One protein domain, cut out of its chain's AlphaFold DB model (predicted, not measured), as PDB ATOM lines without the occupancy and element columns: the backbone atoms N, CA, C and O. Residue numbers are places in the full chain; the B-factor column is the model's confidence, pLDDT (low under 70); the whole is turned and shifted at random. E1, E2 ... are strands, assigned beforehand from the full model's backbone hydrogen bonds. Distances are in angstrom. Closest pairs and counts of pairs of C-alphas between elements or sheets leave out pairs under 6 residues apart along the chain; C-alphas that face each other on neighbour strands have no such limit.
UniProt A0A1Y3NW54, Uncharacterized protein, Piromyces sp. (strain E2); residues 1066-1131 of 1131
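What this domain is: This is residues 1066 to 1131 of the 1131 residues of an uncharacterized protein of Piromyces sp. (strain E2) (UniProt A0A1Y3NW54). With little regular structure, this is a long two-stranded hairpin, E3 and E4, and a shorter one, E1 and E2, with loops making up the rest. The 66 printed residues hold four named strands, E1 to E4 in order, in two antiparallel sheets, E1 - E2 and E3 - E4, and no named helix; the class is all strand, with 22 residues in named elements, under half. The whole is compact, radius of gyration of the C-alphas 11.7 A, and elongated, spanning 35 by 23 by 15 A.

How they stand to each other: Look first at the hairpin of E3, residues 1102 to 1108, and E4, residues 1120 to 1126: antiparallel at 153 degrees, with N 1104 and O 1124 2.9 A apart, within hydrogen-bond range. In the hairpin of E1, residues 1076 to 1079, and E2, residues 1082 to 1085, antiparallel at 156 degrees, find N 1084 and O 1077 at 2.8 A, within hydrogen-bond range. The closest C-alphas of E2 and E4, Phe 1085 and Ile 1126, are 7.7 A apart; E1 is apart from E3 and E4, and E2 from E3.

Where its parts are: Find C-alpha 1102 at (-43.098, 25.615, 26.997); from there E3 runs 17.2 A. E4 runs 17.0 A to C-alpha 1126 at (-40.020, 23.031, 30.119). E1 spans 9.9 A and E2 9.4 A.

The domain as a whole: The C-alphas farthest apart, Gly 1118 and Tyr 1131, are 35.4 A apart. The printed part has no cut; the links E2 to E3 and E3 to E4 are long. The model's pLDDT is under 70 at residues 1097 to 1099 and 1129 to 1131.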
ATOM      1  N   PRO A1066     -28.016  32.852  36.812       87.31
ATOM      2  CA  PRO A1066     -27.000  33.657  36.159       87.31
ATOM      3  C   PRO A1066     -27.623  34.954  35.632       87.31
ATOM      4  O   PRO A1066     -28.728  34.957  35.077       87.31
ATOM      5  N   THR A1067     -26.892  36.066  35.763       85.12
ATOM      6  CA  THR A1067     -27.248  37.294  35.041       85.12
ATOM      7  C   THR A1067     -27.196  37.015  33.537       85.12
ATOM      8  O   THR A1067     -26.412  36.149  33.130       85.12
ATOM      9  N   PRO A1068     -27.982  37.721  32.699       80.81
ATOM     10  CA  PRO A1068     -28.028  37.456  31.266       80.81
ATOM     11  C   PRO A1068     -26.634  37.320  30.646       80.81
ATOM     12  O   PRO A1068     -26.369  36.318  30.004       80.81
ATOM     13  N   GLU A1069     -25.691  38.215  30.960       83.56
ATOM     14  CA  GLU A1069     -24.320  38.240  30.413       83.56
ATOM     15  C   GLU A1069     -23.416  37.078  30.867       83.56
ATOM     16  O   GLU A1069     -22.313  36.906  30.348       83.56
ATOM     17  N   LYS A1070     -23.840  36.310  31.876       84.44
ATOM     18  CA  LYS A1070     -23.128  35.139  32.412       84.44
ATOM     19  C   LYS A1070     -23.864  33.830  32.134       84.44
ATOM     20  O   LYS A1070     -23.356  32.763  32.482       84.44
ATOM     21  N   ALA A1071     -25.057  33.894  31.546       85.25
ATOM     22  CA  ALA A1071     -25.817  32.716  31.180       85.25
ATOM     23  C   ALA A1071     -25.159  32.012  29.989       85.25
ATOM     24  O   ALA A1071     -24.830  32.642  28.982       85.25
ATOM     25  N   ILE A1072     -24.995  30.696  30.109       87.56
ATOM     26  CA  ILE A1072     -24.592  29.795  29.028       87.56
ATOM     27  C   ILE A1072     -25.808  28.928  28.689       87.56
ATOM     28  O   ILE A1072     -26.602  28.606  29.574       87.56
ATOM     29  N   ALA A1073     -25.968  28.570  27.413       85.88
ATOM     30  CA  ALA A1073     -27.023  27.656  26.976       85.88
ATOM     31  C   ALA A1073     -27.008  26.352  27.801       85.88
ATOM     32  O   ALA A1073     -25.967  25.702  27.905       85.88
ATOM     33  N   GLY A1074     -28.151  25.978  28.378       85.50
ATOM     34  CA  GLY A1074     -28.291  24.821  29.270       85.50
ATOM     35  C   GLY A1074     -28.260  25.150  30.764       85.50
ATOM     36  O   GLY A1074     -28.680  24.317  31.569       85.50
ATOM     37  N   ASN A1075     -27.844  26.367  31.147       89.25
ATOM     38  CA  ASN A1075     -27.973  26.818  32.530       89.25
ATOM     39  C   ASN A1075     -29.442  26.768  32.976       89.25
ATOM     40  O   ASN A1075     -30.367  26.986  32.189       89.25
ATOM     41  N   TYR A1076     -29.642  26.515  34.264       89.75
ATOM     42  CA  TYR A1076     -30.948  26.450  34.901       89.75
ATOM     43  C   TYR A1076     -30.840  26.993  36.327       89.75
ATOM     44  O   TYR A1076     -29.758  27.001  36.921       89.75
ATOM     45  N   CYS A1077     -31.958  27.457  36.863       87.81
ATOM     46  CA  CYS A1077     -32.104  27.835  38.263       87.81
ATOM     47  C   CYS A1077     -33.574  27.731  38.679       87.81
ATOM     48  O   CYS A1077     -34.458  27.646  37.827       87.81
ATOM     49  N   TYR A1078     -33.833  27.755  39.983       87.38
ATOM     50  CA  TYR A1078     -35.181  27.852  40.533       87.38
ATOM     51  C   TYR A1078     -35.313  29.157  41.320       87.38
ATOM     52  O   TYR A1078     -34.580  29.372  42.289       87.38
ATOM     53  N   GLU A1079     -36.202  30.041  40.872       86.00
ATOM     54  CA  GLU A1079     -36.435  31.371  41.447       86.00
ATOM     55  C   GLU A1079     -37.879  31.800  41.145       86.00
ATOM     56  O   GLU A1079     -38.394  31.476  40.076       86.00
ATOM     57  N   GLU A1080     -38.529  32.528  42.061       83.44
ATOM     58  CA  GLU A1080     -39.945  32.946  41.936       83.44
ATOM     59  C   GLU A1080     -40.907  31.758  41.718       83.44
ATOM     60  O   GLU A1080     -41.842  31.838  40.922       83.44
ATOM     61  N   ASP A1081     -40.654  30.641  42.408       78.88
ATOM     62  CA  ASP A1081     -41.392  29.374  42.291       78.88
ATOM     63  C   ASP A1081     -41.429  28.782  40.868       78.88
ATOM     64  O   ASP A1081     -42.330  28.016  40.519       78.88
ATOM     65  N   GLN A1082     -40.453  29.132  40.023       81.69
ATOM     66  CA  GLN A1082     -40.351  28.658  38.645       81.69
ATOM     67  C   GLN A1082     -38.977  28.073  38.339       81.69
ATOM     68  O   GLN A1082     -37.939  28.677  38.620       81.69
ATOM     69  N   LEU A1083     -38.974  26.916  37.669       86.94
ATOM     70  CA  LEU A1083     -37.775  26.390  37.032       86.94
ATOM     71  C   LEU A1083     -37.490  27.207  35.765       86.94
ATOM     72  O   LEU A1083     -38.225  27.154  34.777       86.94
ATOM     73  N   LYS A1084     -36.414  27.984  35.822       87.81
ATOM     74  CA  LYS A1084     -35.941  28.880  34.770       87.81
ATOM     75  C   LYS A1084     -34.840  28.175  33.974       87.81
ATOM     76  O   LYS A1084     -33.867  27.696  34.552       87.81
ATOM     77  N   PHE A1085     -34.973  28.129  32.649       90.12
ATOM     78  CA  PHE A1085     -34.020  27.501  31.727       90.12
ATOM     79  C   PHE A1085     -33.456  28.520  30.730       90.12
ATOM     80  O   PHE A1085     -34.198  29.338  30.196       90.12
ATOM     81  N   TYR A1086     -32.157  28.471  30.443       90.75
ATOM     82  CA  TYR A1086     -31.490  29.416  29.542       90.75
ATOM     83  C   TYR A1086     -31.186  28.750  28.187       90.75
ATOM     84  O   TYR A1086     -30.268  27.929  28.102       90.75
ATOM     85  N   PRO A1087     -31.914  29.089  27.105       86.88
ATOM     86  CA  PRO A1087     -31.805  28.380  25.828       86.88
ATOM     87  C   PRO A1087     -30.595  28.809  24.983       86.88
ATOM     88  O   PRO A1087     -30.191  28.088  24.072       86.88
ATOM     89  N   ALA A1088     -30.004  29.970  25.269       85.38
ATOM     90  CA  ALA A1088     -28.824  30.478  24.577       85.38
ATOM     91  C   ALA A1088     -27.937  31.308  25.518       85.38
ATOM     92  O   ALA A1088     -28.402  31.848  26.524       85.38
ATOM     93  N   SER A1089     -26.654  31.441  25.181       85.56
ATOM     94  CA  SER A1089     -25.740  32.295  25.944       85.56
ATOM     95  C   SER A1089     -26.131  33.772  25.828       85.56
ATOM     96  O   SER A1089     -26.595  34.200  24.772       85.56
ATOM     97  N   ASN A1090     -25.907  34.567  26.876       85.31
ATOM     98  CA  ASN A1090     -26.269  35.992  26.918       85.31
ATOM     99  C   ASN A1090     -27.783  36.291  26.829       85.31
ATOM    100  O   ASN A1090     -28.170  37.350  26.334       85.31
ATOM    101  N   THR A1091     -28.649  35.370  27.274       84.06
ATOM    102  CA  THR A1091     -30.118  35.525  27.209       84.06
ATOM    103  C   THR A1091     -30.787  35.520  28.580       84.06
ATOM    104  O   THR A1091     -30.199  35.115  29.581       84.06
ATOM    105  N   THR A1092     -32.030  36.001  28.631       85.50
ATOM    106  CA  THR A1092     -32.921  35.809  29.779       85.50
ATOM    107  C   THR A1092     -33.452  34.379  29.794       85.50
ATOM    108  O   THR A1092     -33.664  33.785  28.736       85.50
ATOM    109  N   ALA A1093     -33.706  33.840  30.985       87.38
ATOM    110  CA  ALA A1093     -34.325  32.530  31.107       87.38
ATOM    111  C   ALA A1093     -35.746  32.508  30.527       87.38
ATOM    112  O   ALA A1093     -36.444  33.523  30.498       87.38
ATOM    113  N   VAL A1094     -36.173  31.319  30.125       88.06
ATOM    114  CA  VAL A1094     -37.561  30.978  29.831       88.06
ATOM    115  C   VAL A1094     -38.093  30.053  30.923       88.06
ATOM    116  O   VAL A1094     -37.350  29.251  31.492       88.06
ATOM    117  N   SER A1095     -39.382  30.159  31.207       86.12
ATOM    118  CA  SER A1095     -40.114  29.292  32.127       86.12
ATOM    119  C   SER A1095     -41.460  28.929  31.502       86.12
ATOM    120  O   SER A1095     -41.959  29.632  30.619       86.12
ATOM    121  N   ALA A1096     -42.035  27.804  31.921       82.44
ATOM    122  CA  ALA A1096     -43.377  27.434  31.501       82.44
ATOM    123  C   ALA A1096     -44.439  28.293  32.197       82.44
ATOM    124  O   ALA A1096     -44.259  28.766  33.322       82.44
ATOM    125  N   SER A1097     -45.565  28.475  31.510       69.81
ATOM    126  CA  SER A1097     -46.759  29.069  32.106       69.81
ATOM    127  C   SER A1097     -47.516  28.025  32.936       69.81
ATOM    128  O   SER A1097     -47.283  26.825  32.808       69.81
ATOM    129  N   LYS A1098     -48.460  28.477  33.767       69.19
ATOM    130  CA  LYS A1098     -49.237  27.597  34.657       69.19
ATOM    131  C   LYS A1098     -50.142  26.598  33.918       69.19
ATOM    132  O   LYS A1098     -50.558  25.613  34.512       69.19
ATOM    133  N   SER A1099     -50.490  26.857  32.656       67.06
ATOM    134  CA  SER A1099     -51.445  26.040  31.895       67.06
ATOM    135  C   SER A1099     -50.796  25.152  30.840       67.06
ATOM    136  O   SER A1099     -51.347  24.098  30.528       67.06
ATOM    137  N   ASP A1100     -49.632  25.535  30.313       75.88
ATOM    138  CA  ASP A1100     -49.082  24.944  29.092       75.88
ATOM    139  C   ASP A1100     -47.570  24.738  29.172       75.88
ATOM    140  O   ASP A1100     -46.826  25.613  29.630       75.88
ATOM    141  N   ASP A1101     -47.136  23.575  28.678       81.38
ATOM    142  CA  ASP A1101     -45.728  23.252  28.472       81.38
ATOM    143  C   ASP A1101     -45.085  24.277  27.528       81.38
ATOM    144  O   ASP A1101     -45.664  24.662  26.509       81.38
ATOM    145  N   TYR A1102     -43.857  24.693  27.834       83.88
ATOM    146  CA  TYR A1102     -43.098  25.615  26.997       83.88
ATOM    147  C   TYR A1102     -41.940  24.884  26.325       83.88
ATOM    148  O   TYR A1102     -41.076  24.308  26.984       83.88
ATOM    149  N   TYR A1103     -41.901  24.918  24.996       86.25
ATOM    150  CA  TYR A1103     -40.853  24.275  24.210       86.25
ATOM    151  C   TYR A1103     -39.901  25.327  23.655       86.25
ATOM    152  O   TYR A1103     -40.324  26.264  22.979       86.25
ATOM    153  N   THR A1104     -38.604  25.153  23.895       88.19
ATOM    154  CA  THR A1104     -37.570  26.045  23.365       88.19
ATOM    155  C   THR A1104     -36.487  25.249  22.660       88.19
ATOM    156  O   THR A1104     -36.055  24.205  23.137       88.19
ATOM    157  N   PHE A1105     -36.024  25.736  21.513       87.56
ATOM    158  CA  PHE A1105     -34.873  25.144  20.840       87.56
ATOM    159  C   PHE A1105     -33.588  25.729  21.432       87.56
ATOM    160  O   PHE A1105     -33.486  26.947  21.580       87.56
ATOM    161  N   ALA A1106     -32.625  24.879  21.779       88.81
ATOM    162  CA  ALA A1106     -31.348  25.297  22.350       88.81
ATOM    163  C   ALA A1106     -30.196  24.457  21.786       88.81
ATOM    164  O   ALA A1106     -30.350  23.258  21.543       88.81
ATOM    165  N   THR A1107     -29.032  25.088  21.607       88.38
ATOM    166  CA  THR A1107     -27.771  24.404  21.287       88.38
ATOM    167  C   THR A1107     -26.930  24.339  22.554       88.38
ATOM    168  O   THR A1107     -26.323  25.334  22.949       88.38
ATOM    169  N   ILE A1108     -26.932  23.181  23.209       88.81
ATOM    170  CA  ILE A1108     -26.277  22.971  24.499       88.81
ATOM    171  C   ILE A1108     -24.892  22.346  24.275       88.81
ATOM    172  O   ILE A1108     -24.794  21.354  23.544       88.81
ATOM    173  N   PRO A1109     -23.825  22.893  24.888       87.12
ATOM    174  CA  PRO A1109     -22.490  22.310  24.809       87.12
ATOM    175  C   PRO A1109     -22.413  20.962  25.543       87.12
ATOM    176  O   PRO A1109     -23.208  20.686  26.444       87.12
ATOM    177  N   SER A1110     -21.432  20.126  25.196       86.12
ATOM    178  CA  SER A1110     -21.168  18.870  25.921       86.12
ATOM    179  C   SER A1110     -21.115  19.085  27.445       86.12
ATOM    180  O   SER A1110     -20.394  19.957  27.930       86.12
ATOM    181  N   GLY A1111     -21.899  18.309  28.204       81.56
ATOM    182  CA  GLY A1111     -22.003  18.414  29.664       81.56
ATOM    183  C   GLY A1111     -22.855  19.579  30.190       81.56
ATOM    184  O   GLY A1111     -23.004  19.710  31.401       81.56
ATOM    185  N   GLY A1112     -23.430  20.413  29.316       83.38
ATOM    186  CA  GLY A1112     -24.225  21.586  29.703       83.38
ATOM    187  C   GLY A1112     -25.664  21.289  30.148       83.38
ATOM    188  O   GLY A1112     -26.313  22.166  30.709       83.38
ATOM    189  N   PHE A1113     -26.175  20.076  29.916       88.62
ATOM    190  CA  PHE A1113     -27.517  19.642  30.330       88.62
ATOM    191  C   PHE A1113     -27.539  18.124  30.587       88.62
ATOM    192  O   PHE A1113     -26.756  17.403  29.957       88.62
ATOM    193  N   PRO A1114     -28.405  17.619  31.488       87.19
ATOM    194  CA  PRO A1114     -28.516  16.199  31.799       87.19
ATOM    195  C   PRO A1114     -28.676  15.346  30.532       87.19
ATOM    196  O   PRO A1114     -29.474  15.657  29.653       87.19
ATOM    197  N   GLY A1115     -27.869  14.289  30.400       81.56
ATOM    198  CA  GLY A1115     -27.877  13.403  29.229       81.56
ATOM    199  C   GLY A1115     -27.070  13.859  28.005       81.56
ATOM    200  O   GLY A1115     -26.810  13.041  27.121       81.56
ATOM    201  N   ILE A1116     -26.607  15.113  27.942       84.75
ATOM    202  CA  ILE A1116     -25.902  15.660  26.771       84.75
ATOM    203  C   ILE A1116     -24.387  15.426  26.872       84.75
ATOM    204  O   ILE A1116     -23.690  16.053  27.666       84.75
ATOM    205  N   LYS A1117     -23.854  14.529  26.029       82.38
ATOM    206  CA  LYS A1117     -22.423  14.132  26.015       82.38
ATOM    207  C   LYS A1117     -21.591  14.768  24.893       82.38
ATOM    208  O   LYS A1117     -20.379  14.572  24.828       82.38
ATOM    209  N   GLY A1118     -22.222  15.531  24.011       85.25
ATOM    210  CA  GLY A1118     -21.606  16.259  22.902       85.25
ATOM    211  C   GLY A1118     -22.452  17.481  22.568       85.25
ATOM    212  O   GLY A1118     -23.605  17.546  22.990       85.25
ATOM    213  N   ASP A1119     -21.909  18.436  21.819       86.12
ATOM    214  CA  ASP A1119     -22.658  19.634  21.428       86.12
ATOM    215  C   ASP A1119     -23.930  19.236  20.666       86.12
ATOM    216  O   ASP A1119     -23.867  18.596  19.615       86.12
ATOM    217  N   THR A1120     -25.094  19.571  21.222       86.62
ATOM    218  CA  THR A1120     -26.389  19.062  20.754       86.62
ATOM    219  C   THR A1120     -27.369  20.207  20.566       86.62
ATOM    220  O   THR A1120     -27.552  21.030  21.458       86.62
ATOM    221  N   SER A1121     -28.024  20.252  19.405       87.69
ATOM    222  CA  SER A1121     -29.141  21.166  19.148       87.69
ATOM    223  C   SER A1121     -30.446  20.383  19.184       87.69
ATOM    224  O   SER A1121     -30.655  19.510  18.344       87.69
ATOM    225  N   ALA A1122     -31.295  20.669  20.165       85.88
ATOM    226  CA  ALA A1122     -32.537  19.938  20.394       85.88
ATOM    227  C   ALA A1122     -33.653  20.869  20.881       85.88
ATOM    228  O   ALA A1122     -33.415  22.008  21.290       85.88
ATOM    229  N   LEU A1123     -34.887  20.366  20.818       86.31
ATOM    230  CA  LEU A1123     -36.043  21.003  21.432       86.31
ATOM    231  C   LEU A1123     -36.125  20.556  22.896       86.31
ATOM    232  O   LEU A1123     -36.293  19.369  23.166       86.31
ATOM    233  N   PHE A1124     -36.013  21.501  23.821       85.19
ATOM    234  CA  PHE A1124     -36.131  21.270  25.255       85.19
ATOM    235  C   PHE A1124     -37.543  21.614  25.705       85.19
ATOM    236  O   PHE A1124     -38.058  22.696  25.409       85.19
ATOM    237  N   LYS A1125     -38.161  20.672  26.416       85.81
ATOM    238  CA  LYS A1125     -39.454  20.854  27.061       85.81
ATOM    239  C   LYS A1125     -39.226  21.407  28.465       85.81
ATOM    240  O   LYS A1125     -38.563  20.770  29.275       85.81
ATOM    241  N   ILE A1126     -39.806  22.561  28.753       83.81
ATOM    242  CA  ILE A1126     -40.020  23.031  30.119       83.81
ATOM    243  C   ILE A1126     -41.473  22.699  30.433       83.81
ATOM    244  O   ILE A1126     -42.391  23.303  29.876       83.81
ATOM    245  N   SER A1127     -41.673  21.666  31.244       73.19
ATOM    246  CA  SER A1127     -43.016  21.210  31.587       73.19
ATOM    247  C   SER A1127     -43.744  22.265  32.414       73.19
ATOM    248  O   SER A1127     -43.135  22.931  33.257       73.19
ATOM    249  N   ARG A1128     -45.052  22.402  32.188       72.25
ATOM    250  CA  ARG A1128     -45.927  23.149  33.092       72.25
ATOM    251  C   ARG A1128     -45.848  22.550  34.491       72.25
ATOM    252  O   ARG A1128     -45.652  21.345  34.655       72.25
ATOM    253  N   TYR A1129     -46.026  23.403  35.485       65.31
ATOM    254  CA  TYR A1129     -46.153  23.013  36.881       65.31
ATOM    255  C   TYR A1129     -47.512  23.520  37.371       65.31
ATOM    256  O   TYR A1129     -47.950  24.606  36.976       65.31
ATOM    257  N   TYR A1130     -48.212  22.706  38.153       58.75
ATOM    258  CA  TYR A1130     -49.500  23.095  38.725       58.75
ATOM    259  C   TYR A1130     -49.254  23.830  40.051       58.75
ATOM    260  O   TYR A1130     -48.148  23.801  40.580       58.75
ATOM    261  N   TYR A1131     -50.237  24.546  40.580       51.34
ATOM    262  CA  TYR A1131     -50.166  25.134  41.922       51.34
ATOM    263  C   TYR A1131     -51.453  24.824  42.658       51.34
ATOM    264  O   TYR A1131     -52.510  24.922  41.988       51.34
TER     265      TYR A1131